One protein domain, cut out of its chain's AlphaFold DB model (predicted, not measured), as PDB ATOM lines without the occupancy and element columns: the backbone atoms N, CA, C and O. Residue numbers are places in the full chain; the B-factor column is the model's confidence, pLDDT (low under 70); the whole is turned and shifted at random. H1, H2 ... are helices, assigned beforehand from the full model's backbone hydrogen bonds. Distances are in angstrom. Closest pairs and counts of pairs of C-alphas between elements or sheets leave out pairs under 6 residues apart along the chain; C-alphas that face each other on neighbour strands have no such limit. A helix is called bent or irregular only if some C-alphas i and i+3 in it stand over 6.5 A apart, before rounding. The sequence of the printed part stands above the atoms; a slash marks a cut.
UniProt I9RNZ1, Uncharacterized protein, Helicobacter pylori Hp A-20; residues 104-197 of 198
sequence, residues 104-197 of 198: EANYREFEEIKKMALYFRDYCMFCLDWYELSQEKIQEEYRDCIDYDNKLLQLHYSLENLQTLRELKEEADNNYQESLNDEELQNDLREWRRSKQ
ATOM      1  N   GLU A 104      40.942 -42.213  16.868       77.75
ATOM      2  CA  GLU A 104      40.638 -41.258  15.804       77.75
ATOM      3  C   GLU A 104      39.391 -41.660  14.998       77.75
ATOM      4  O   GLU A 104      38.560 -40.817  14.649       77.75
ATOM      5  N   ALA A 105      39.212 -42.948  14.690       79.50
ATOM      6  CA  ALA A 105      37.996 -43.443  14.046       79.50
ATOM      7  C   ALA A 105      36.769 -43.253  14.947       79.50
ATOM      8  O   ALA A 105      35.753 -42.724  14.490       79.50
ATOM      9  N   ASN A 106      36.901 -43.589  16.228       82.88
ATOM     10  CA  ASN A 106      35.862 -43.395  17.232       82.88
ATOM     11  C   ASN A 106      35.502 -41.915  17.414       82.88
ATOM     12  O   ASN A 106      34.323 -41.556  17.466       82.88
ATOM     13  N   TYR A 107      36.500 -41.028  17.464       80.81
ATOM     14  CA  TYR A 107      36.263 -39.591  17.563       80.81
ATOM     15  C   TYR A 107      35.551 -39.033  16.322       80.81
ATOM     16  O   TYR A 107      34.603 -38.254  16.447       80.81
ATOM     17  N   ARG A 108      35.948 -39.467  15.115       86.31
ATOM     18  CA  ARG A 108      35.259 -39.088  13.869       86.31
ATOM     19  C   ARG A 108      33.800 -39.530  13.870       86.31
ATOM     20  O   ARG A 108      32.928 -38.722  13.558       86.31
ATOM     21  N   GLU A 109      33.534 -40.774  14.255       87.44
ATOM     22  CA  GLU A 109      32.173 -41.300  14.342       87.44
ATOM     23  C   GLU A 109      31.331 -40.534  15.373       87.44
ATOM     24  O   GLU A 109      30.190 -40.164  15.097       87.44
ATOM     25  N   PHE A 110      31.905 -40.213  16.534       88.25
ATOM     26  CA  PHE A 110      31.245 -39.402  17.554       88.25
ATOM     27  C   PHE A 110      30.823 -38.022  17.021       88.25
ATOM     28  O   PHE A 110      29.696 -37.572  17.248       88.25
ATOM     29  N   GLU A 111      31.699 -37.351  16.271       88.00
ATOM     30  CA  GLU A 111      31.395 -36.058  15.649       88.00
ATOM     31  C   GLU A 111      30.358 -36.169  14.515       88.00
ATOM     32  O   GLU A 111      29.551 -35.252  14.327       88.00
ATOM     33  N   GLU A 112      30.316 -37.280  13.772       87.38
ATOM     34  CA  GLU A 112      29.238 -37.553  12.809       87.38
ATOM     35  C   GLU A 112      27.878 -37.673  13.496       87.38
ATOM     36  O   GLU A 112      26.912 -37.045  13.059       87.38
ATOM     37  N   ILE A 113      27.808 -38.401  14.612       85.75
ATOM     38  CA  ILE A 113      26.558 -38.564  15.359       85.75
ATOM     39  C   ILE A 113      26.080 -37.220  15.920       85.75
ATOM     40  O   ILE A 113      24.891 -36.902  15.859       85.75
ATOM     41  N   LYS A 114      26.993 -36.352  16.374       86.88
ATOM     42  CA  LYS A 114      26.621 -34.980  16.752       86.88
ATOM     43  C   LYS A 114      26.048 -34.174  15.593       86.88
ATOM     44  O   LYS A 114      25.101 -33.415  15.795       86.88
ATOM     45  N   LYS A 115      26.601 -34.308  14.385       86.19
ATOM     46  CA  LYS A 115      26.058 -33.639  13.190       86.19
ATOM     47  C   LYS A 115      24.656 -34.147  12.857       86.19
ATOM     48  O   LYS A 115      23.795 -33.326  12.544       86.19
ATOM     49  N   MET A 116      24.419 -35.454  12.968       85.44
ATOM     50  CA  MET A 116      23.089 -36.054  12.816       85.44
ATOM     51  C   MET A 116      22.099 -35.484  13.837       85.44
ATOM     52  O   MET A 116      21.028 -35.015  13.465       85.44
ATOM     53  N   ALA A 117      22.483 -35.425  15.112       84.12
ATOM     54  CA  ALA A 117      21.639 -34.862  16.162       84.12
ATOM     55  C   ALA A 117      21.309 -33.378  15.942       84.12
ATOM     56  O   ALA A 117      20.157 -32.966  16.064       84.12
ATOM     57  N   LEU A 118      22.304 -32.566  15.559       85.75
ATOM     58  CA  LEU A 118      22.082 -31.163  15.189       85.75
ATOM     59  C   LEU A 118      21.105 -31.037  14.021       85.75
ATOM     60  O   LEU A 118      20.246 -30.155  14.029       85.75
ATOM     61  N   TYR A 119      21.249 -31.904  13.019       86.75
ATOM     62  CA  TYR A 119      20.378 -31.922  11.857       86.75
ATOM     63  C   TYR A 119      18.925 -32.202  12.245       86.75
ATOM     64  O   TYR A 119      18.051 -31.417  11.882       86.75
ATOM     65  N   PHE A 120      18.671 -33.266  13.011       82.50
ATOM     66  CA  PHE A 120      17.315 -33.626  13.426       82.50
ATOM     67  C   PHE A 120      16.680 -32.558  14.308       82.50
ATOM     68  O   PHE A 120      15.529 -32.197  14.079       82.50
ATOM     69  N   ARG A 121      17.440 -31.970  15.238       85.75
ATOM     70  CA  ARG A 121      16.965 -30.845  16.049       85.75
ATOM     71  C   ARG A 121      16.510 -29.671  15.175       85.75
ATOM     72  O   ARG A 121      15.419 -29.139  15.370       85.75
ATOM     73  N   ASP A 122      17.336 -29.261  14.212       85.75
ATOM     74  CA  ASP A 122      17.007 -28.154  13.306       85.75
ATOM     75  C   ASP A 122      15.800 -28.490  12.417       85.75
ATOM     76  O   ASP A 122      14.942 -27.636  12.203       85.75
ATOM     77  N   TYR A 123      15.711 -29.729  11.930       84.69
ATOM     78  CA  TYR A 123      14.577 -30.211  11.144       84.69
ATOM     79  C   TYR A 123      13.274 -30.201  11.952       84.69
ATOM     80  O   TYR A 123      12.264 -29.676  11.488       84.69
ATOM     81  N   CYS A 124      13.300 -30.685  13.195       82.38
ATOM     82  CA  CYS A 124      12.162 -30.609  14.105       82.38
ATOM     83  C   CYS A 124      11.723 -29.155  14.326       82.38
ATOM     84  O   CYS A 124      10.536 -28.851  14.233       82.38
ATOM     85  N   MET A 125      12.665 -28.235  14.556       82.50
ATOM     86  CA  MET A 125      12.347 -26.811  14.705       82.50
ATOM     87  C   MET A 125      11.744 -26.198  13.433       82.50
ATOM     88  O   MET A 125      10.782 -25.437  13.527       82.50
ATOM     89  N   PHE A 126      12.274 -26.544  12.259       84.75
ATOM     90  CA  PHE A 126      11.725 -26.127  10.968       84.75
ATOM     91  C   PHE A 126      10.270 -26.583  10.798       84.75
ATOM     92  O   PHE A 126       9.402 -25.772  10.475       84.75
ATOM     93  N   CYS A 127       9.982 -27.851  11.101       83.19
ATOM     94  CA  CYS A 127       8.626 -28.393  11.058       83.19
ATOM     95  C   CYS A 127       7.687 -27.676  12.040       83.19
ATOM     96  O   CYS A 127       6.563 -27.334  11.679       83.19
ATOM     97  N   LEU A 128       8.132 -27.404  13.272       82.19
ATOM     98  CA  LEU A 128       7.316 -26.707  14.275       82.19
ATOM     99  C   LEU A 128       6.948 -25.280  13.854       82.19
ATOM    100  O   LEU A 128       5.817 -24.849  14.091       82.19
ATOM    101  N   ASP A 129       7.873 -24.565  13.211       81.56
ATOM    102  CA  ASP A 129       7.601 -23.239  12.657       81.56
ATOM    103  C   ASP A 129       6.602 -23.293  11.494       81.56
ATOM    104  O   ASP A 129       5.762 -22.401  11.381       81.56
ATOM    105  N   TRP A 130       6.645 -24.344  10.663       79.50
ATOM    106  CA  TRP A 130       5.660 -24.554   9.594       79.50
ATOM    107  C   TRP A 130       4.240 -24.665  10.161       79.50
ATOM    108  O   TRP A 130       3.298 -24.099   9.612       79.50
ATOM    109  N   TYR A 131       4.072 -25.360  11.289       74.62
ATOM    110  CA  TYR A 131       2.766 -25.531  11.930       74.62
ATOM    111  C   TYR A 131       2.241 -24.277  12.658       74.62
ATOM    112  O   TYR A 131       1.170 -24.357  13.264       74.62
ATOM    113  N   GLU A 132       2.959 -23.142  12.621       70.12
ATOM    114  CA  GLU A 132       2.621 -21.883  13.315       70.12
ATOM    115  C   GLU A 132       2.211 -22.095  14.789       70.12
ATOM    116  O   GLU A 132       1.328 -21.425  15.335       70.12
ATOM    117  N   LEU A 133       2.840 -23.067  15.458       73.75
ATOM    118  CA  LEU A 133       2.516 -23.401  16.841       73.75
ATOM    119  C   LEU A 133       2.939 -22.265  17.779       73.75
ATOM    120  O   LEU A 133       3.988 -21.638  17.617       73.75
ATOM    121  N   SER A 134       2.130 -22.008  18.811       75.50
ATOM    122  CA  SER A 134       2.516 -21.058  19.851       75.50
ATOM    123  C   SER A 134       3.729 -21.582  20.625       75.50
ATOM    124  O   SER A 134       3.875 -22.785  20.848       75.50
ATOM    125  N   GLN A 135       4.580 -20.670  21.100       71.44
ATOM    126  CA  GLN A 135       5.734 -21.019  21.942       71.44
ATOM    127  C   GLN A 135       5.326 -21.826  23.185       71.44
ATOM    128  O   GLN A 135       6.055 -22.716  23.610       71.44
ATOM    129  N   GLU A 136       4.148 -21.539  23.741       76.56
ATOM    130  CA  GLU A 136       3.589 -22.252  24.892       76.56
ATOM    131  C   GLU A 136       3.281 -23.716  24.553       76.56
ATOM    132  O   GLU A 136       3.678 -24.610  25.294       76.56
ATOM    133  N   LYS A 137       2.692 -23.974  23.378       77.31
ATOM    134  CA  LYS A 137       2.389 -25.330  22.910       77.31
ATOM    135  C   LYS A 137       3.647 -26.112  22.528       77.31
ATOM    136  O   LYS A 137       3.746 -27.293  22.836       77.31
ATOM    137  N   ILE A 138       4.639 -25.450  21.929       74.06
ATOM    138  CA  ILE A 138       5.949 -26.063  21.655       74.06
ATOM    139  C   ILE A 138       6.626 -26.491  22.964       74.06
ATOM    140  O   ILE A 138       7.144 -27.599  23.069       74.06
ATOM    141  N   GLN A 139       6.599 -25.621  23.974       74.31
ATOM    142  CA  GLN A 139       7.157 -25.900  25.295       74.31
ATOM    143  C   GLN A 139       6.394 -26.982  26.066       74.31
ATOM    144  O   GLN A 139       6.989 -27.636  26.917       74.31
ATOM    145  N   GLU A 140       5.101 -27.158  25.816       78.75
ATOM    146  CA  GLU A 140       4.302 -28.197  26.467       78.75
ATOM    147  C   GLU A 140       4.474 -29.562  25.786       78.75
ATOM    148  O   GLU A 140       4.665 -30.563  26.472       78.75
ATOM    149  N   GLU A 141       4.462 -29.608  24.451       77.88
ATOM    150  CA  GLU A 141       4.459 -30.868  23.692       77.88
ATOM    151  C   GLU A 141       5.866 -31.389  23.352       77.88
ATOM    152  O   GLU A 141       6.057 -32.600  23.270       77.88
ATOM    153  N   TYR A 142       6.859 -30.509  23.168       76.19
ATOM    154  CA  TYR A 142       8.172 -30.881  22.609       76.19
ATOM    155  C   TYR A 142       9.361 -30.564  23.520       76.19
ATOM    156  O   TYR A 142      10.508 -30.782  23.122       76.19
ATOM    157  N   ARG A 143       9.130 -30.075  24.745       78.81
ATOM    158  CA  ARG A 143      10.213 -29.775  25.699       78.81
ATOM    159  C   ARG A 143      11.112 -30.978  25.951       78.81
ATOM    160  O   ARG A 143      12.327 -30.820  25.917       78.81
ATOM    161  N   ASP A 144      10.533 -32.155  26.160       76.19
ATOM    162  CA  ASP A 144      11.311 -33.359  26.463       76.19
ATOM    163  C   ASP A 144      12.233 -33.745  25.299       76.19
ATOM    164  O   ASP A 144      13.389 -34.106  25.520       76.19
ATOM    165  N   CYS A 145      11.759 -33.591  24.058       75.25
ATOM    166  CA  CYS A 145      12.564 -33.810  22.856       75.25
ATOM    167  C   CYS A 145      13.693 -32.778  22.738       75.25
ATOM    168  O   CYS A 145      14.846 -33.146  22.533       75.25
ATOM    169  N   ILE A 146      13.389 -31.492  22.941       75.00
ATOM    170  CA  ILE A 146      14.384 -30.410  22.892       75.00
ATOM    171  C   ILE A 146      15.465 -30.615  23.962       75.00
ATOM    172  O   ILE A 146      16.656 -30.445  23.698       75.00
ATOM    173  N   ASP A 147      15.067 -30.989  25.177       78.94
ATOM    174  CA  ASP A 147      15.992 -31.251  26.277       78.94
ATOM    175  C   ASP A 147      16.838 -32.501  26.024       78.94
ATOM    176  O   ASP A 147      18.020 -32.521  26.380       78.94
ATOM    177  N   TYR A 148      16.267 -33.535  25.404       79.38
ATOM    178  CA  TYR A 148      16.992 -34.734  24.994       79.38
ATOM    179  C   TYR A 148      18.070 -34.413  23.949       79.38
ATOM    180  O   TYR A 148      19.242 -34.724  24.174       79.38
ATOM    181  N   ASP A 149      17.712 -33.698  22.879       75.25
ATOM    182  CA  ASP A 149      18.656 -33.278  21.836       75.25
ATOM    183  C   ASP A 149      19.774 -32.407  22.421       75.25
ATOM    184  O   ASP A 149      20.957 -32.604  22.141       75.25
ATOM    185  N   ASN A 150      19.426 -31.466  23.301       79.88
ATOM    186  CA  ASN A 150      20.408 -30.606  23.955       79.88
ATOM    187  C   ASN A 150      21.370 -31.390  24.856       79.88
ATOM    188  O   ASN A 150      22.568 -31.102  24.846       79.88
ATOM    189  N   LYS A 151      20.880 -32.378  25.617       84.12
ATOM    190  CA  LYS A 151      21.738 -33.257  26.431       84.12
ATOM    191  C   LYS A 151      22.706 -34.034  25.553       84.12
ATOM    192  O   LYS A 151      23.892 -34.082  25.865       84.12
ATOM    193  N   LEU A 152      22.214 -34.585  24.448       82.44
ATOM    194  CA  LEU A 152      23.014 -35.367  23.516       82.44
ATOM    195  C   LEU A 152      24.127 -34.519  22.878       82.44
ATOM    196  O   LEU A 152      25.282 -34.934  22.825       82.44
ATOM    197  N   LEU A 153      23.817 -33.280  22.492       82.44
ATOM    198  CA  LEU A 153      24.791 -32.334  21.934       82.44
ATOM    199  C   LEU A 153      25.841 -31.849  22.944       82.44
ATOM    200  O   LEU A 153      26.952 -31.484  22.550       82.44
ATOM    201  N   GLN A 154      25.504 -31.847  24.234       85.62
ATOM    202  CA  GLN A 154      26.418 -31.483  25.319       85.62
ATOM    203  C   GLN A 154      27.366 -32.619  25.721       85.62
ATOM    204  O   GLN A 154      28.326 -32.359  26.448       85.62
ATOM    205  N   LEU A 155      27.142 -33.855  25.254       84.62
ATOM    206  CA  LEU A 155      28.026 -34.972  25.574       84.62
ATOM    207  C   LEU A 155      29.456 -34.695  25.087       84.62
ATOM    208  O   LEU A 155      29.707 -34.293  23.943       84.62
ATOM    209  N   HIS A 156      30.416 -34.927  25.977       82.19
ATOM    210  CA  HIS A 156      31.832 -34.965  25.630       82.19
ATOM    211  C   HIS A 156      32.201 -36.344  25.091       82.19
ATOM    212  O   HIS A 156      31.534 -37.332  25.400       82.19
ATOM    213  N   TYR A 157      33.265 -36.400  24.290       78.38
ATOM    214  CA  TYR A 157      33.773 -37.669  23.793       78.38
ATOM    215  C   TYR A 157      34.175 -38.564  24.971       78.38
ATOM    216  O   TYR A 157      34.986 -38.177  25.815       78.38
ATOM    217  N   SER A 158      33.566 -39.741  25.019       80.25
ATOM    218  CA  SER A 158      33.962 -40.884  25.831       80.25
ATOM    219  C   SER A 158      33.479 -42.143  25.119       80.25
ATOM    220  O   SER A 158      32.481 -42.100  24.393       80.25
ATOM    221  N   LEU A 159      34.164 -43.262  25.337       78.56
ATOM    222  CA  LEU A 159      33.793 -44.533  24.723       78.56
ATOM    223  C   LEU A 159      32.366 -44.967  25.109       78.56
ATOM    224  O   LEU A 159      31.588 -45.382  24.259       78.56
ATOM    225  N   GLU A 160      31.991 -44.776  26.376       79.81
ATOM    226  CA  GLU A 160      30.642 -45.054  26.891       79.81
ATOM    227  C   GLU A 160      29.559 -44.223  26.178       79.81
ATOM    228  O   GLU A 160      28.511 -44.744  25.784       79.81
ATOM    229  N   ASN A 161      29.827 -42.931  25.951       83.56
ATOM    230  CA  ASN A 161      28.909 -42.066  25.217       83.56
ATOM    231  C   ASN A 161      28.824 -42.484  23.746       83.56
ATOM    232  O   ASN A 161      27.727 -42.538  23.201       83.56
ATOM    233  N   LEU A 162      29.951 -42.802  23.103       85.12
ATOM    234  CA  LEU A 162      29.970 -43.251  21.711       85.12
ATOM    235  C   LEU A 162      29.175 -44.548  21.521       85.12
ATOM    236  O   LEU A 162      28.372 -44.629  20.596       85.12
ATOM    237  N   GLN A 163      29.344 -45.531  22.407       82.56
ATOM    238  CA  GLN A 163      28.595 -46.789  22.350       82.56
ATOM    239  C   GLN A 163      27.083 -46.554  22.435       82.56
ATOM    240  O   GLN A 163      26.339 -47.056  21.598       82.56
ATOM    241  N   THR A 164      26.641 -45.709  23.370       80.94
ATOM    242  CA  THR A 164      25.221 -45.336  23.494       80.94
ATOM    243  C   THR A 164      24.704 -44.628  22.233       80.94
ATOM    244  O   THR A 164      23.575 -44.831  21.796       80.94
ATOM    245  N   LEU A 165      25.537 -43.783  21.626       84.56
ATOM    246  CA  LEU A 165      25.199 -43.040  20.416       84.56
ATOM    247  C   LEU A 165      25.164 -43.915  19.154       84.56
ATOM    248  O   LEU A 165      24.376 -43.619  18.257       84.56
ATOM    249  N   ARG A 166      25.971 -44.982  19.070       85.56
ATOM    250  CA  ARG A 166      25.945 -45.948  17.954       85.56
ATOM    251  C   ARG A 166      24.582 -46.629  17.835       85.56
ATOM    252  O   ARG A 166      24.048 -46.698  16.733       85.56
ATOM    253  N   GLU A 167      23.995 -47.041  18.959       81.50
ATOM    254  CA  GLU A 167      22.653 -47.648  18.990       81.50
ATOM    255  C   GLU A 167      21.583 -46.695  18.431       81.50
ATOM    256  O   GLU A 167      20.702 -47.102  17.678       81.50
ATOM    257  N   LEU A 168      21.687 -45.400  18.750       75.69
ATOM    258  CA  LEU A 168      20.773 -44.369  18.246       75.69
ATOM    259  C   LEU A 168      21.004 -44.055  16.763       75.69
ATOM    260  O   LEU A 168      20.045 -43.834  16.023       75.69
ATOM    261  N   LYS A 169      22.273 -44.023  16.330       81.19
ATOM    262  CA  LYS A 169      22.657 -43.809  14.931       81.19
ATOM    263  C   LYS A 169      22.050 -44.891  14.052       81.19
ATOM    264  O   LYS A 169      21.426 -44.550  13.060       81.19
ATOM    265  N   GLU A 170      22.202 -46.161  14.418       80.88
ATOM    266  CA  GLU A 170      21.760 -47.294  13.598       80.88
ATOM    267  C   GLU A 170      20.249 -47.255  13.300       80.88
ATOM    268  O   GLU A 170      19.837 -47.493  12.165       80.88
ATOM    269  N   GLU A 171      19.430 -46.854  14.276       75.88
ATOM    270  CA  GLU A 171      17.980 -46.696  14.094       75.88
ATOM    271  C   GLU A 171      17.618 -45.473  13.227       75.88
ATOM    272  O   GLU A 171      16.682 -45.513  12.425       75.88
ATOM    273  N   ALA A 172      18.358 -44.368  13.365       74.75
ATOM    274  CA  ALA A 172      18.057 -43.104  12.689       74.75
ATOM    275  C   ALA A 172      18.714 -42.948  11.302       74.75
ATOM    276  O   ALA A 172      18.270 -42.103  10.517       74.75
ATOM    277  N   ASP A 173      19.755 -43.727  10.986       77.50
ATOM    278  CA  ASP A 173      20.636 -43.495   9.831       77.50
ATOM    279  C   ASP A 173      19.880 -43.568   8.503       77.50
ATOM    280  O   ASP A 173      20.037 -42.691   7.660       77.50
ATOM    281  N   ASN A 174      18.969 -44.532   8.338       76.81
ATOM    282  CA  ASN A 174      18.180 -44.653   7.105       76.81
ATOM    283  C   ASN A 174      17.380 -43.372   6.804       76.81
ATOM    284  O   ASN A 174      17.467 -42.828   5.702       76.81
ATOM    285  N   ASN A 175      16.666 -42.847   7.805       77.12
ATOM    286  CA  ASN A 175      15.886 -41.612   7.674       77.12
ATOM    287  C   ASN A 175      16.796 -40.390   7.475       77.12
ATOM    288  O   ASN A 175      16.445 -39.456   6.748       77.12
ATOM    289  N   TYR A 176      17.967 -40.384   8.117       79.31
ATOM    290  CA  TYR A 176      18.955 -39.318   7.981       79.31
ATOM    291  C   TYR A 176      19.517 -39.236   6.558       79.31
ATOM    292  O   TYR A 176      19.513 -38.158   5.962       79.31
ATOM    293  N   GLN A 177      19.956 -40.366   5.996       83.00
ATOM    294  CA  GLN A 177      20.497 -40.428   4.637       83.00
ATOM    295  C   GLN A 177      19.440 -40.073   3.589       83.00
ATOM    296  O   GLN A 177      19.736 -39.342   2.646       83.00
ATOM    297  N   GLU A 178      18.202 -40.551   3.748       82.25
ATOM    298  CA  GLU A 178      17.098 -40.194   2.848       82.25
ATOM    299  C   GLU A 178      16.844 -38.682   2.861       82.25
ATOM    300  O   GLU A 178      16.825 -38.049   1.807       82.25
ATOM    301  N   SER A 179      16.769 -38.081   4.053       81.00
ATOM    302  CA  SER A 179      16.529 -36.642   4.199       81.00
ATOM    303  C   SER A 179      17.681 -35.785   3.662       81.00
ATOM    304  O   SER A 179      17.452 -34.704   3.121       81.00
ATOM    305  N   LEU A 180      18.930 -36.240   3.804       83.44
ATOM    306  CA  LEU A 180      20.103 -35.548   3.260       83.44
ATOM    307  C   LEU A 180      20.136 -35.534   1.728       83.44
ATOM    308  O   LEU A 180      20.683 -34.596   1.148       83.44
ATOM    309  N   ASN A 181      19.574 -36.561   1.091       86.75
ATOM    310  CA  ASN A 181      19.534 -36.690  -0.364       86.75
ATOM    311  C   ASN A 181      18.375 -35.912  -1.013       86.75
ATOM    312  O   ASN A 181      18.322 -35.818  -2.240       86.75
ATOM    313  N   ASP A 182      17.466 -35.341  -0.222       88.88
ATOM    314  CA  ASP A 182      16.380 -34.487  -0.703       88.88
ATOM    315  C   ASP A 182      16.861 -33.032  -0.879       88.88
ATOM    316  O   ASP A 182      16.938 -32.249   0.072       88.88
ATOM    317  N   GLU A 183      17.213 -32.658  -2.115       88.44
ATOM    318  CA  GLU A 183      17.713 -31.313  -2.436       88.44
ATOM    319  C   GLU A 183      16.706 -30.191  -2.137       88.44
ATOM    320  O   GLU A 183      17.124 -29.082  -1.785       88.44
ATOM    321  N   GLU A 184      15.404 -30.447  -2.285       90.06
ATOM    322  CA  GLU A 184      14.356 -29.453  -2.030       90.06
ATOM    323  C   GLU A 184      14.291 -29.166  -0.528       90.06
ATOM    324  O   GLU A 184      14.483 -28.023  -0.103       90.06
ATOM    325  N   LEU A 185      14.197 -30.225   0.280       87.69
ATOM    326  CA  LEU A 185      14.199 -30.120   1.736       87.69
ATOM    327  C   LEU A 185      15.480 -29.462   2.278       87.69
ATOM    328  O   LEU A 185      15.424 -28.620   3.181       87.69
ATOM    329  N   GLN A 186      16.653 -29.812   1.738       90.19
ATOM    330  CA  GLN A 186      17.915 -29.209   2.179       90.19
ATOM    331  C   GLN A 186      17.998 -27.711   1.858       90.19
ATOM    332  O   GLN A 186      18.586 -26.946   2.636       90.19
ATOM    333  N   ASN A 187      17.428 -27.274   0.731       89.31
ATOM    334  CA  ASN A 187      17.364 -25.856   0.388       89.31
ATOM    335  C   ASN A 187      16.427 -25.098   1.334       89.31
ATOM    336  O   ASN A 187      16.843 -24.072   1.881       89.31
ATOM    337  N   ASP A 188      15.246 -25.641   1.623       90.25
ATOM    338  CA  ASP A 188      14.287 -25.036   2.555       90.25
ATOM    339  C   ASP A 188      14.871 -24.899   3.968       90.25
ATOM    340  O   ASP A 188      14.851 -23.816   4.565       90.25
ATOM    341  N   LEU A 189      15.510 -25.957   4.484       88.25
ATOM    342  CA  LEU A 189      16.210 -25.918   5.773       88.25
ATOM    343  C   LEU A 189      17.328 -24.870   5.791       88.25
ATOM    344  O   LEU A 189      17.568 -24.212   6.811       88.25
ATOM    345  N   ARG A 190      18.051 -24.703   4.678       88.44
ATOM    346  CA  ARG A 190      19.117 -23.701   4.556       88.44
ATOM    347  C   ARG A 190      18.555 -22.280   4.589       88.44
ATOM    348  O   ARG A 190      19.143 -21.423   5.258       88.44
ATOM    349  N   GLU A 191      17.455 -22.012   3.893       89.56
ATOM    350  CA  GLU A 191      16.779 -20.711   3.933       89.56
ATOM    351  C   GLU A 191      16.208 -20.416   5.320       89.56
ATOM    352  O   GLU A 191      16.424 -19.325   5.862       89.56
ATOM    353  N   TRP A 192      15.579 -21.411   5.944       90.38
ATOM    354  CA  TRP A 192      15.061 -21.298   7.299       90.38
ATOM    355  C   TRP A 192      16.166 -20.957   8.306       90.38
ATOM    356  O   TRP A 192      16.040 -19.968   9.032       90.38
ATOM    357  N   ARG A 193      17.305 -21.667   8.293       85.94
ATOM    358  CA  ARG A 193      18.453 -21.350   9.168       85.94
ATOM    359  C   ARG A 193      18.939 -19.909   8.990       85.94
ATOM    360  O   ARG A 193      19.243 -19.242   9.978       85.94
ATOM    361  N   ARG A 194      18.978 -19.400   7.751       87.06
ATOM    362  CA  ARG A 194      19.340 -17.995   7.467       87.06
ATOM    363  C   ARG A 194      18.333 -17.008   8.048       87.06
ATOM    364  O   ARG A 194      18.733 -15.937   8.495       87.06
ATOM    365  N   SER A 195      17.046 -17.354   8.054       85.44
ATOM    366  CA  SER A 195      15.999 -16.510   8.639       85.44
ATOM    367  C   SER A 195      16.136 -16.365  10.160       85.44
ATOM    368  O   SER A 195      15.830 -15.302  10.693       85.44
ATOM    369  N   LYS A 196      16.660 -17.391  10.850       81.31
ATOM    370  CA  LYS A 196      16.847 -17.417  12.312       81.31
ATOM    371  C   LYS A 196      18.136 -16.749  12.804       81.31
ATOM    372  O   LYS A 196      18.296 -16.561  14.003       81.31
ATOM    373  N   GLN A 197      19.053 -16.407  11.898       75.50
ATOM    374  CA  GLN A 197      20.325 -15.738  12.210       75.50
ATOM    375  C   GLN A 197      20.279 -14.203  12.038       75.50
ATOM    376  O   GLN A 197      21.319 -13.555  12.154       75.50
TER     377      GLN A 197
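Overview. This is residues 104 to 197 of the 198 residues of an uncharacterized protein of Helicobacter pylori Hp A-20 (UniProt I9RNZ1). One long helix, H1, runs through the middle; H3 folds back beside it, H4 crosses its first half, H5 packs across its residues 122 to 126, and residues 130 to 137 stick out at the turn into H2. The 94 printed residues hold five named helices, H1 to H5 in order, all helix, only just compact, close to loose (radius of gyration of the C-alphas 14.5 A), spanning 41 by 31 by 25 A.

Along the chain. H1, residues 104 to 130, runs 39.3 A from C-alpha 104 at (40.638, -41.258, 15.804). H2 is residues 135 to 141, 10.1 A; H3 143 to 154, 16.3 A; H4 159 to 180, 27.0 A; H5 183 to 196, 20.3 A, ending at (16.847, -17.417, 12.312). H4 is irregular: C-alphas 171 and 174 are 7.3 A apart, with a kink of 63 degrees near residue 172.

Arrangement. The hub H1 touches H3 at a shallow tilt of 27 degrees, opposite ways, closest C-alphas Lys 114 and Leu 153, 6.1 A. It touches H4 at a steep 50 degrees, Phe 110 and Leu 162, 5.8 A, and H5 about perpendicular, 77 degrees, Phe 126 and Leu 189, 6.9 A. H2 is close to H1 but not clearly touching, Leu 128 and Ile 138, 7.5 A. Every O i to N i+4 pair is within hydrogen-bond range in H1, H2, H3 and H5, and 13 of 18 in H4.

Size, cuts and confidence. The C-alphas farthest apart, Glu 104 and Ser 134, are 43.3 A apart. The printed part has no cut, its links are tight, and no printed residue is under 70.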